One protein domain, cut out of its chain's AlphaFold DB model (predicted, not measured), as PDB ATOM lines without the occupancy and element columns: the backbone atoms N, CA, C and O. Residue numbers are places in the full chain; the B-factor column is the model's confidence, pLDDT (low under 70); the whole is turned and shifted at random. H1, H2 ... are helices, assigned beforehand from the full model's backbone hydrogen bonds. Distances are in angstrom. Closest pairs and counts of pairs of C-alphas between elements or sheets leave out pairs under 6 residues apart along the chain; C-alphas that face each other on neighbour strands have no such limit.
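What this domain is: This is residues 2 to 72 of the 214 residues of an uncharacterized protein of Schistosoma mattheei (UniProt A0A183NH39). Two long helices, H1 and H3, lie side by side and run opposite ways, joined beyond one end by a long loop that holds the short H2. Residues 2 to 7 stick out at the other end, and residues 36 to 41 at the loop's tip. The printed part has 71 residues with three named helices, H1, H2, H3 in order, no named strand, class all helix. It is an extended rod, radius of gyration of the C-alphas 18.8 A, spanning 65 by 21 by 14 A.

Where its parts are: H1, residues 8 to 27, begins at C-alpha 8 (-9.133, 13.589, -42.280) and is 29.4 A long. H2 is residues 33 to 36, 5.2 A. H3, residues 53 to 70, 25.9 A, ends at C-alpha 70 (-13.529, 10.875, -52.434).

How they stand to each other: H1 touches H3 with residues 12 to 19 alone; the closest C-alphas, of Leu 16 and Lys 60, are 6.1 A apart. Their shallow tilt is 28 degrees, opposite ways. H2 is apart from both. Every O i to N i+4 pair is within hydrogen-bond range in H3, 14 of 16 in H1; H2 is too short for one.

The domain as a whole: The printed part has no cut. The H2 to H3 link, 16 residues, is long. Residues 40 to 44 have pLDDT under 70.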
ATOM      1  N   ILE A   2      -6.782  27.287 -43.352       88.38
ATOM      2  CA  ILE A   2      -8.079  26.593 -43.311       88.38
ATOM      3  C   ILE A   2      -7.803  25.097 -43.118       88.38
ATOM      4  O   ILE A   2      -6.874  24.569 -43.729       88.38
ATOM      5  N   LYS A   3      -8.553  24.443 -42.231       91.44
ATOM      6  CA  LYS A   3      -8.419  23.020 -41.901       91.44
ATOM      7  C   LYS A   3      -9.808  22.408 -41.722       91.44
ATOM      8  O   LYS A   3     -10.756  23.144 -41.457       91.44
ATOM      9  N   PHE A   4      -9.903  21.093 -41.879       93.19
ATOM     10  CA  PHE A   4     -11.121  20.341 -41.585       93.19
ATOM     11  C   PHE A   4     -11.193  19.979 -40.104       93.19
ATOM     12  O   PHE A   4     -10.164  19.699 -39.487       93.19
ATOM     13  N   GLU A   5     -12.414  19.970 -39.577       92.44
ATOM     14  CA  GLU A   5     -12.736  19.493 -38.239       92.44
ATOM     15  C   GLU A   5     -13.945  18.542 -38.344       92.44
ATOM     16  O   GLU A   5     -15.001  18.966 -38.824       92.44
ATOM     17  N   PRO A   6     -13.805  17.251 -37.981       93.38
ATOM     18  CA  PRO A   6     -12.567  16.588 -37.557       93.38
ATOM     19  C   PRO A   6     -11.513  16.538 -38.676       93.38
ATOM     20  O   PRO A   6     -11.810  16.761 -39.854       93.38
ATOM     21  N   SER A   7     -10.266  16.242 -38.310       93.44
ATOM     22  CA  SER A   7      -9.219  16.022 -39.309       93.44
ATOM     23  C   SER A   7      -9.515  14.775 -40.154       93.44
ATOM     24  O   SER A   7     -10.222  13.856 -39.733       93.44
ATOM     25  N   ILE A   8      -8.950  14.725 -41.362       90.56
ATOM     26  CA  ILE A   8      -9.133  13.589 -42.280       90.56
ATOM     27  C   ILE A   8      -8.640  12.279 -41.639       90.56
ATOM     28  O   ILE A   8      -9.279  11.241 -41.781       90.56
ATOM     29  N   GLU A   9      -7.536  12.343 -40.894       92.62
ATOM     30  CA  GLU A   9      -6.926  11.202 -40.203       92.62
ATOM     31  C   GLU A   9      -7.826  10.661 -39.081       92.62
ATOM     32  O   GLU A   9      -8.004   9.447 -38.948       92.62
ATOM     33  N   GLU A  10      -8.443  11.550 -38.298       94.50
ATOM     34  CA  GLU A  10      -9.411  11.180 -37.257       94.50
ATOM     35  C   GLU A  10     -10.676  10.565 -37.859       94.50
ATOM     36  O   GLU A  10     -11.196   9.572 -37.340       94.50
ATOM     37  N   PHE A  11     -11.158  11.124 -38.970       92.88
ATOM     38  CA  PHE A  11     -12.308  10.593 -39.693       92.88
ATOM     39  C   PHE A  11     -12.027   9.183 -40.227       92.88
ATOM     40  O   PHE A  11     -12.818   8.265 -39.994       92.88
ATOM     41  N   GLU A  12     -10.881   8.986 -40.888       93.75
ATOM     42  CA  GLU A  12     -10.449   7.676 -41.385       93.75
ATOM     43  C   GLU A  12     -10.339   6.670 -40.239       93.75
ATOM     44  O   GLU A  12     -10.923   5.588 -40.304       93.75
ATOM     45  N   SER A  13      -9.646   7.043 -39.163       95.12
ATOM     46  CA  SER A  13      -9.453   6.176 -37.999       95.12
ATOM     47  C   SER A  13     -10.787   5.761 -37.384       95.12
ATOM     48  O   SER A  13     -10.990   4.590 -37.082       95.12
ATOM     49  N   THR A  14     -11.729   6.697 -37.256       95.12
ATOM     50  CA  THR A  14     -13.067   6.429 -36.712       95.12
ATOM     51  C   THR A  14     -13.825   5.415 -37.567       95.12
ATOM     52  O   THR A  14     -14.400   4.462 -37.035       95.12
ATOM     53  N   LEU A  15     -13.791   5.575 -38.893       93.88
ATOM     54  CA  LEU A  15     -14.466   4.661 -39.812       93.88
ATOM     55  C   LEU A  15     -13.826   3.264 -39.798       93.88
ATOM     56  O   LEU A  15     -14.536   2.259 -39.800       93.88
ATOM     57  N   LEU A  16     -12.495   3.186 -39.753       95.31
ATOM     58  CA  LEU A  16     -11.772   1.912 -39.707       95.31
ATOM     59  C   LEU A  16     -11.968   1.182 -38.374       95.31
ATOM     60  O   LEU A  16     -12.180  -0.031 -38.376       95.31
ATOM     61  N   ASN A  17     -12.000   1.911 -37.258       96.31
ATOM     62  CA  ASN A  17     -12.265   1.349 -35.930       96.31
ATOM     63  C   ASN A  17     -13.675   0.742 -35.821       96.31
ATOM     64  O   ASN A  17     -13.904  -0.149 -35.001       96.31
ATOM     65  N   MET A  18     -14.621   1.166 -36.667       96.19
ATOM     66  CA  MET A  18     -15.952   0.557 -36.723       96.19
ATOM     67  C   MET A  18     -15.890  -0.924 -37.124       96.19
ATOM     68  O   MET A  18     -16.674  -1.719 -36.611       96.19
ATOM     69  N   PHE A  19     -14.939  -1.323 -37.978       96.25
ATOM     70  CA  PHE A  19     -14.752  -2.730 -38.350       96.25
ATOM     71  C   PHE A  19     -14.312  -3.579 -37.156       96.25
ATOM     72  O   PHE A  19     -14.834  -4.676 -36.962       96.25
ATOM     73  N   ASP A  20     -13.405  -3.057 -36.332       94.69
ATOM     74  CA  ASP A  20     -12.944  -3.746 -35.123       94.69
ATOM     75  C   ASP A  20     -14.065  -3.843 -34.089       94.69
ATOM     76  O   ASP A  20     -14.278  -4.894 -33.482       94.69
ATOM     77  N   TYR A  21     -14.847  -2.772 -33.939       96.31
ATOM     78  CA  TYR A  21     -16.026  -2.785 -33.082       96.31
ATOM     79  C   TYR A  21     -17.054  -3.827 -33.543       96.31
ATOM     80  O   TYR A  21     -17.501  -4.647 -32.739       96.31
ATOM     81  N   MET A  22     -17.384  -3.854 -34.838       94.88
ATOM     82  CA  MET A  22     -18.288  -4.850 -35.416       94.88
ATOM     83  C   MET A  22     -17.778  -6.275 -35.199       94.88
ATOM     84  O   MET A  22     -18.553  -7.144 -34.801       94.88
ATOM     85  N   TYR A  23     -16.485  -6.515 -35.429       93.81
ATOM     86  CA  TYR A  23     -15.866  -7.818 -35.207       93.81
ATOM     87  C   TYR A  23     -16.015  -8.275 -33.752       93.81
ATOM     88  O   TYR A  23     -16.477  -9.389 -33.504       93.81
ATOM     89  N   ASN A  24     -15.712  -7.395 -32.795       93.00
ATOM     90  CA  ASN A  24     -15.831  -7.695 -31.369       93.00
ATOM     91  C   ASN A  24     -17.281  -7.999 -30.960       93.00
ATOM     92  O   ASN A  24     -17.522  -8.940 -30.202       93.00
ATOM     93  N   VAL A  25     -18.255  -7.248 -31.488       94.81
ATOM     94  CA  VAL A  25     -19.682  -7.505 -31.237       94.81
ATOM     95  C   VAL A  25     -20.097  -8.858 -31.809       94.81
ATOM     96  O   VAL A  25     -20.704  -9.652 -31.096       94.81
ATOM     97  N   ILE A  26     -19.739  -9.160 -33.059       92.62
ATOM     98  CA  ILE A  26     -20.086 -10.438 -33.698       92.62
ATOM     99  C   ILE A  26     -19.469 -11.610 -32.931       92.62
ATOM    100  O   ILE A  26     -20.156 -12.601 -32.685       92.62
ATOM    101  N   GLN A  27     -18.214 -11.485 -32.498       89.94
ATOM    102  CA  GLN A  27     -17.557 -12.539 -31.729       89.94
ATOM    103  C   GLN A  27     -18.144 -12.754 -30.335       89.94
ATOM    104  O   GLN A  27     -17.981 -13.829 -29.771       89.94
ATOM    105  N   SER A  28     -18.847 -11.769 -29.776       90.69
ATOM    106  CA  SER A  28     -19.521 -11.926 -28.483       90.69
ATOM    107  C   SER A  28     -20.814 -12.746 -28.558       90.69
ATOM    108  O   SER A  28     -21.332 -13.155 -27.521       90.69
ATOM    109  N   ILE A  29     -21.353 -12.980 -29.763       90.00
ATOM    110  CA  ILE A  29     -22.635 -13.657 -29.962       90.00
ATOM    111  C   ILE A  29     -22.385 -15.158 -30.171       90.00
ATOM    112  O   ILE A  29     -21.923 -15.552 -31.243       90.00
ATOM    113  N   PRO A  30     -22.705 -16.023 -29.191       89.12
ATOM    114  CA  PRO A  30     -22.543 -17.459 -29.349       89.12
ATOM    115  C   PRO A  30     -23.552 -18.032 -30.347       89.12
ATOM    116  O   PRO A  30     -24.705 -17.604 -30.439       89.12
ATOM    117  N   LYS A  31     -23.127 -19.078 -31.048       86.81
ATOM    118  CA  LYS A  31     -23.974 -19.931 -31.878       86.81
ATOM    119  C   LYS A  31     -24.918 -20.752 -31.000       86.81
ATOM    120  O   LYS A  31     -24.502 -21.336 -29.998       86.81
ATOM    121  N   ILE A  32     -26.193 -20.791 -31.377       84.56
ATOM    122  CA  ILE A  32     -27.266 -21.440 -30.606       84.56
ATOM    123  C   ILE A  32     -27.433 -22.921 -30.956       84.56
ATOM    124  O   ILE A  32     -28.064 -23.665 -30.208       84.56
ATOM    125  N   GLU A  33     -26.853 -23.358 -32.072       80.81
ATOM    126  CA  GLU A  33     -26.969 -24.703 -32.627       80.81
ATOM    127  C   GLU A  33     -26.554 -25.767 -31.600       80.81
ATOM    128  O   GLU A  33     -27.270 -26.747 -31.414       80.81
ATOM    129  N   THR A  34     -25.476 -25.535 -30.840       75.06
ATOM    130  CA  THR A  34     -25.000 -26.483 -29.813       75.06
ATOM    131  C   THR A  34     -25.905 -26.574 -28.581       75.06
ATOM    132  O   THR A  34     -25.706 -27.451 -27.746       75.06
ATOM    133  N   ARG A  35     -26.911 -25.694 -28.457       74.62
ATOM    134  CA  ARG A  35     -27.915 -25.704 -27.378       74.62
ATOM    135  C   ARG A  35     -29.306 -26.146 -27.834       74.62
ATOM    136  O   ARG A  35     -30.150 -26.413 -26.983       74.62
ATOM    137  N   LEU A  36     -29.563 -26.179 -29.141       76.75
ATOM    138  CA  LEU A  36     -30.867 -26.526 -29.717       76.75
ATOM    139  C   LEU A  36     -31.028 -28.026 -29.973       76.75
ATOM    140  O   LEU A  36     -32.145 -28.532 -29.904       76.75
ATOM    141  N   TYR A  37     -29.939 -28.732 -30.279       76.62
ATOM    142  CA  TYR A  37     -29.989 -30.156 -30.602       76.62
ATOM    143  C   TYR A  37     -29.733 -31.019 -29.363       76.62
ATOM    144  O   TYR A  37     -28.633 -31.026 -28.819       76.62
ATOM    145  N   SER A  38     -30.747 -31.786 -28.952       71.88
ATOM    146  CA  SER A  38     -30.720 -32.702 -27.799       71.88
ATOM    147  C   SER A  38     -29.647 -33.794 -27.900       71.88
ATOM    148  O   SER A  38     -29.187 -34.304 -26.882       71.88
ATOM    149  N   ASP A  39     -29.252 -34.140 -29.126       76.69
ATOM    150  CA  ASP A  39     -28.269 -35.187 -29.423       76.69
ATOM    151  C   ASP A  39     -26.815 -34.690 -29.288       76.69
ATOM    152  O   ASP A  39     -25.870 -35.477 -29.370       76.69
ATOM    153  N   TRP A  40     -26.612 -33.381 -29.080       68.88
ATOM    154  CA  TRP A  40     -25.289 -32.776 -28.947       68.88
ATOM    155  C   TRP A  40     -24.741 -32.932 -27.518       68.88
ATOM    156  O   TRP A  40     -25.075 -32.177 -26.607       68.88
ATOM    157  N   GLN A  41     -23.866 -33.919 -27.317       64.88
ATOM    158  CA  GLN A  41     -23.285 -34.275 -26.013       64.88
ATOM    159  C   GLN A  41     -22.016 -33.469 -25.666       64.88
ATOM    160  O   GLN A  41     -20.969 -34.051 -25.388       64.88
ATOM    161  N   SER A  42     -22.073 -32.132 -25.686       63.12
ATOM    162  CA  SER A  42     -20.963 -31.297 -25.184       63.12
ATOM    163  C   SER A  42     -21.397 -30.445 -23.995       63.12
ATOM    164  O   SER A  42     -22.433 -29.786 -24.059       63.12
ATOM    165  N   GLU A  43     -20.593 -30.426 -22.931       64.81
ATOM    166  CA  GLU A  43     -20.858 -29.706 -21.680       64.81
ATOM    167  C   GLU A  43     -20.966 -28.186 -21.887       64.81
ATOM    168  O   GLU A  43     -19.969 -27.482 -21.830       64.81
ATOM    169  N   ASN A  44     -22.171 -27.650 -22.116       66.81
ATOM    170  CA  ASN A  44     -22.491 -26.208 -22.121       66.81
ATOM    171  C   ASN A  44     -21.604 -25.287 -22.998       66.81
ATOM    172  O   ASN A  44     -21.718 -24.062 -22.905       66.81
ATOM    173  N   VAL A  45     -20.746 -25.831 -23.867       76.25
ATOM    174  CA  VAL A  45     -19.871 -25.047 -24.743       76.25
ATOM    175  C   VAL A  45     -20.669 -24.542 -25.942       76.25
ATOM    176  O   VAL A  45     -21.391 -25.285 -26.613       76.25
ATOM    177  N   THR A  46     -20.523 -23.252 -26.230       79.88
ATOM    178  CA  THR A  46     -21.067 -22.627 -27.437       79.88
ATOM    179  C   THR A  46     -19.942 -22.274 -28.397       79.88
ATOM    180  O   THR A  46     -18.856 -21.850 -27.996       79.88
ATOM    181  N   LEU A  47     -20.188 -22.499 -29.686       84.69
ATOM    182  CA  LEU A  47     -19.274 -22.069 -30.739       84.69
ATOM    183  C   LEU A  47     -19.444 -20.569 -30.971       84.69
ATOM    184  O   LEU A  47     -20.533 -20.037 -30.779       84.69
ATOM    185  N   HIS A  48     -18.393 -19.901 -31.435       85.75
ATOM    186  CA  HIS A  48     -18.443 -18.476 -31.759       85.75
ATOM    187  C   HIS A  48     -18.175 -18.240 -33.258       85.75
ATOM    188  O   HIS A  48     -17.572 -19.099 -33.917       85.75
ATOM    189  N   PRO A  49     -18.665 -17.137 -33.851       89.81
ATOM    190  CA  PRO A  49     -18.460 -16.832 -35.263       89.81
ATOM    191  C   PRO A  49     -17.002 -16.459 -35.554       89.81
ATOM    192  O   PRO A  49     -16.510 -15.440 -35.098       89.81
ATOM    193  N   ILE A  50     -16.309 -17.244 -36.377       89.94
ATOM    194  CA  ILE A  50     -14.914 -16.954 -36.734       89.94
ATOM    195  C   ILE A  50     -14.877 -16.123 -38.019       89.94
ATOM    196  O   ILE A  50     -15.341 -16.577 -39.065       89.94
ATOM    197  N   ILE A  51     -14.287 -14.931 -37.939       92.25
ATOM    198  CA  ILE A  51     -13.939 -14.090 -39.090       92.25
ATOM    199  C   ILE A  51     -12.414 -13.987 -39.122       92.25
ATOM    200  O   ILE A  51     -11.800 -13.618 -38.123       92.25
ATOM    201  N   LEU A  52     -11.800 -14.349 -40.251       94.56
ATOM    202  CA  LEU A  52     -10.349 -14.257 -40.420       94.56
ATOM    203  C   LEU A  52      -9.910 -12.788 -40.475       94.56
ATOM    204  O   LEU A  52     -10.564 -11.971 -41.127       94.56
ATOM    205  N   SER A  53      -8.779 -12.471 -39.842       92.25
ATOM    206  CA  SER A  53      -8.197 -11.120 -39.827       92.25
ATOM    207  C   SER A  53      -7.955 -10.575 -41.231       92.25
ATOM    208  O   SER A  53      -8.236  -9.411 -41.492       92.25
ATOM    209  N   ASP A  54      -7.513 -11.433 -42.150       95.38
ATOM    210  CA  ASP A  54      -7.177 -11.048 -43.522       95.38
ATOM    211  C   ASP A  54      -8.390 -10.470 -44.262       95.38
ATOM    212  O   ASP A  54      -8.257  -9.504 -45.005       95.38
ATOM    213  N   ILE A  55      -9.590 -10.996 -43.991       95.06
ATOM    214  CA  ILE A  55     -10.839 -10.491 -44.577       95.06
ATOM    215  C   ILE A  55     -11.126  -9.078 -44.063       95.06
ATOM    216  O   ILE A  55     -11.521  -8.201 -44.831       95.06
ATOM    217  N   ILE A  56     -10.935  -8.842 -42.763       94.94
ATOM    218  CA  ILE A  56     -11.177  -7.534 -42.143       94.94
ATOM    219  C   ILE A  56     -10.191  -6.507 -42.696       94.94
ATOM    220  O   ILE A  56     -10.606  -5.430 -43.125       94.94
ATOM    221  N   GLU A  57      -8.907  -6.853 -42.745       96.31
ATOM    222  CA  GLU A  57      -7.861  -5.964 -43.247       96.31
ATOM    223  C   GLU A  57      -8.020  -5.668 -44.744       96.31
ATOM    224  O   GLU A  57      -7.877  -4.518 -45.162       96.31
ATOM    225  N   GLU A  58      -8.430  -6.650 -45.551       97.25
ATOM    226  CA  GLU A  58      -8.759  -6.433 -46.963       97.25
ATOM    227  C   GLU A  58      -9.922  -5.438 -47.124       97.25
ATOM    228  O   GLU A  58      -9.862  -4.520 -47.946       97.25
ATOM    229  N   ARG A  59     -10.985  -5.566 -46.319       96.19
ATOM    230  CA  ARG A  59     -12.117  -4.623 -46.359       96.19
ATOM    231  C   ARG A  59     -11.727  -3.225 -45.879       96.19
ATOM    232  O   ARG A  59     -12.108  -2.249 -46.525       96.19
ATOM    233  N   LYS A  60     -10.943  -3.112 -44.801       96.94
ATOM    234  CA  LYS A  60     -10.391  -1.832 -44.323       96.94
ATOM    235  C   LYS A  60      -9.539  -1.154 -45.401       96.94
ATOM    236  O   LYS A  60      -9.658   0.055 -45.605       96.94
ATOM    237  N   TYR A  61      -8.721  -1.919 -46.126       97.00
ATOM    238  CA  TYR A  61      -7.904  -1.409 -47.229       97.00
ATOM    239  C   TYR A  61      -8.753  -0.820 -48.364       97.00
ATOM    240  O   TYR A  61      -8.488   0.300 -48.810       97.00
ATOM    241  N   GLU A  62      -9.799  -1.525 -48.803       96.56
ATOM    242  CA  GLU A  62     -10.697  -1.024 -49.854       96.56
ATOM    243  C   GLU A  62     -11.420   0.262 -49.429       96.56
ATOM    244  O   GLU A  62     -11.526   1.207 -50.216       96.56
ATOM    245  N   VAL A  63     -11.844   0.355 -48.162       95.19
ATOM    246  CA  VAL A  63     -12.428   1.586 -47.608       95.19
ATOM    247  C   VAL A  63     -11.424   2.738 -47.636       95.19
ATOM    248  O   VAL A  63     -11.763   3.814 -48.127       95.19
ATOM    249  N   ARG A  64     -10.178   2.523 -47.195       95.56
ATOM    250  CA  ARG A  64      -9.118   3.546 -47.237       95.56
ATOM    251  C   ARG A  64      -8.860   4.046 -48.658       95.56
ATOM    252  O   ARG A  64      -8.796   5.250 -48.904       95.56
ATOM    253  N   LYS A  65      -8.745   3.124 -49.615       95.69
ATOM    254  CA  LYS A  65      -8.539   3.448 -51.033       95.69
ATOM    255  C   LYS A  65      -9.685   4.288 -51.595       95.69
ATOM    256  O   LYS A  65      -9.453   5.239 -52.342       95.69
ATOM    257  N   MET A  66     -10.915   3.943 -51.231       94.38
ATOM    258  CA  MET A  66     -12.104   4.675 -51.646       94.38
ATOM    259  C   MET A  66     -12.154   6.075 -51.007       94.38
ATOM    260  O   MET A  66     -12.378   7.051 -51.728       94.38
ATOM    261  N   LEU A  67     -11.858   6.203 -49.707       93.94
ATOM    262  CA  LEU A  67     -11.782   7.497 -49.015       93.94
ATOM    263  C   LEU A  67     -10.794   8.446 -49.695       93.94
ATOM    264  O   LEU A  67     -11.152   9.586 -49.982       93.94
ATOM    265  N   LEU A  68      -9.599   7.962 -50.044       91.94
ATOM    266  CA  LEU A  68      -8.578   8.760 -50.729       91.94
ATOM    267  C   LEU A  68      -9.078   9.362 -52.054       91.94
ATOM    268  O   LEU A  68      -8.718  10.480 -52.420       91.94
ATOM    269  N   LEU A  69      -9.914   8.627 -52.793       93.25
ATOM    270  CA  LEU A  69     -10.506   9.123 -54.035       93.25
ATOM    271  C   LEU A  69     -11.574  10.187 -53.772       93.25
ATOM    272  O   LEU A  69     -11.611  11.192 -54.483       93.25
ATOM    273  N   GLN A  70     -12.421   9.975 -52.764       93.62
ATOM    274  CA  GLN A  70     -13.529  10.875 -52.434       93.62
ATOM    275  C   GLN A  70     -13.056  12.183 -51.779       93.62
ATOM    276  O   GLN A  70     -13.623  13.239 -52.057       93.62
ATOM    277  N   LEU A  71     -11.980  12.145 -50.986       92.88
ATOM    278  CA  LEU A  71     -11.408  13.307 -50.284       92.88
ATOM    279  C   LEU A  71     -10.956  14.441 -51.214       92.88
ATOM    280  O   LEU A  71     -10.968  15.607 -50.817       92.88
ATOM    281  N   LYS A  72     -10.657  14.133 -52.481       93.12
ATOM    282  CA  LYS A  72     -10.307  15.141 -53.492       93.12
ATOM    283  C   LYS A  72     -11.390  16.208 -53.660       93.12
ATOM    284  O   LYS A  72     -11.066  17.356 -53.946       93.12
TER     285      LYS A  72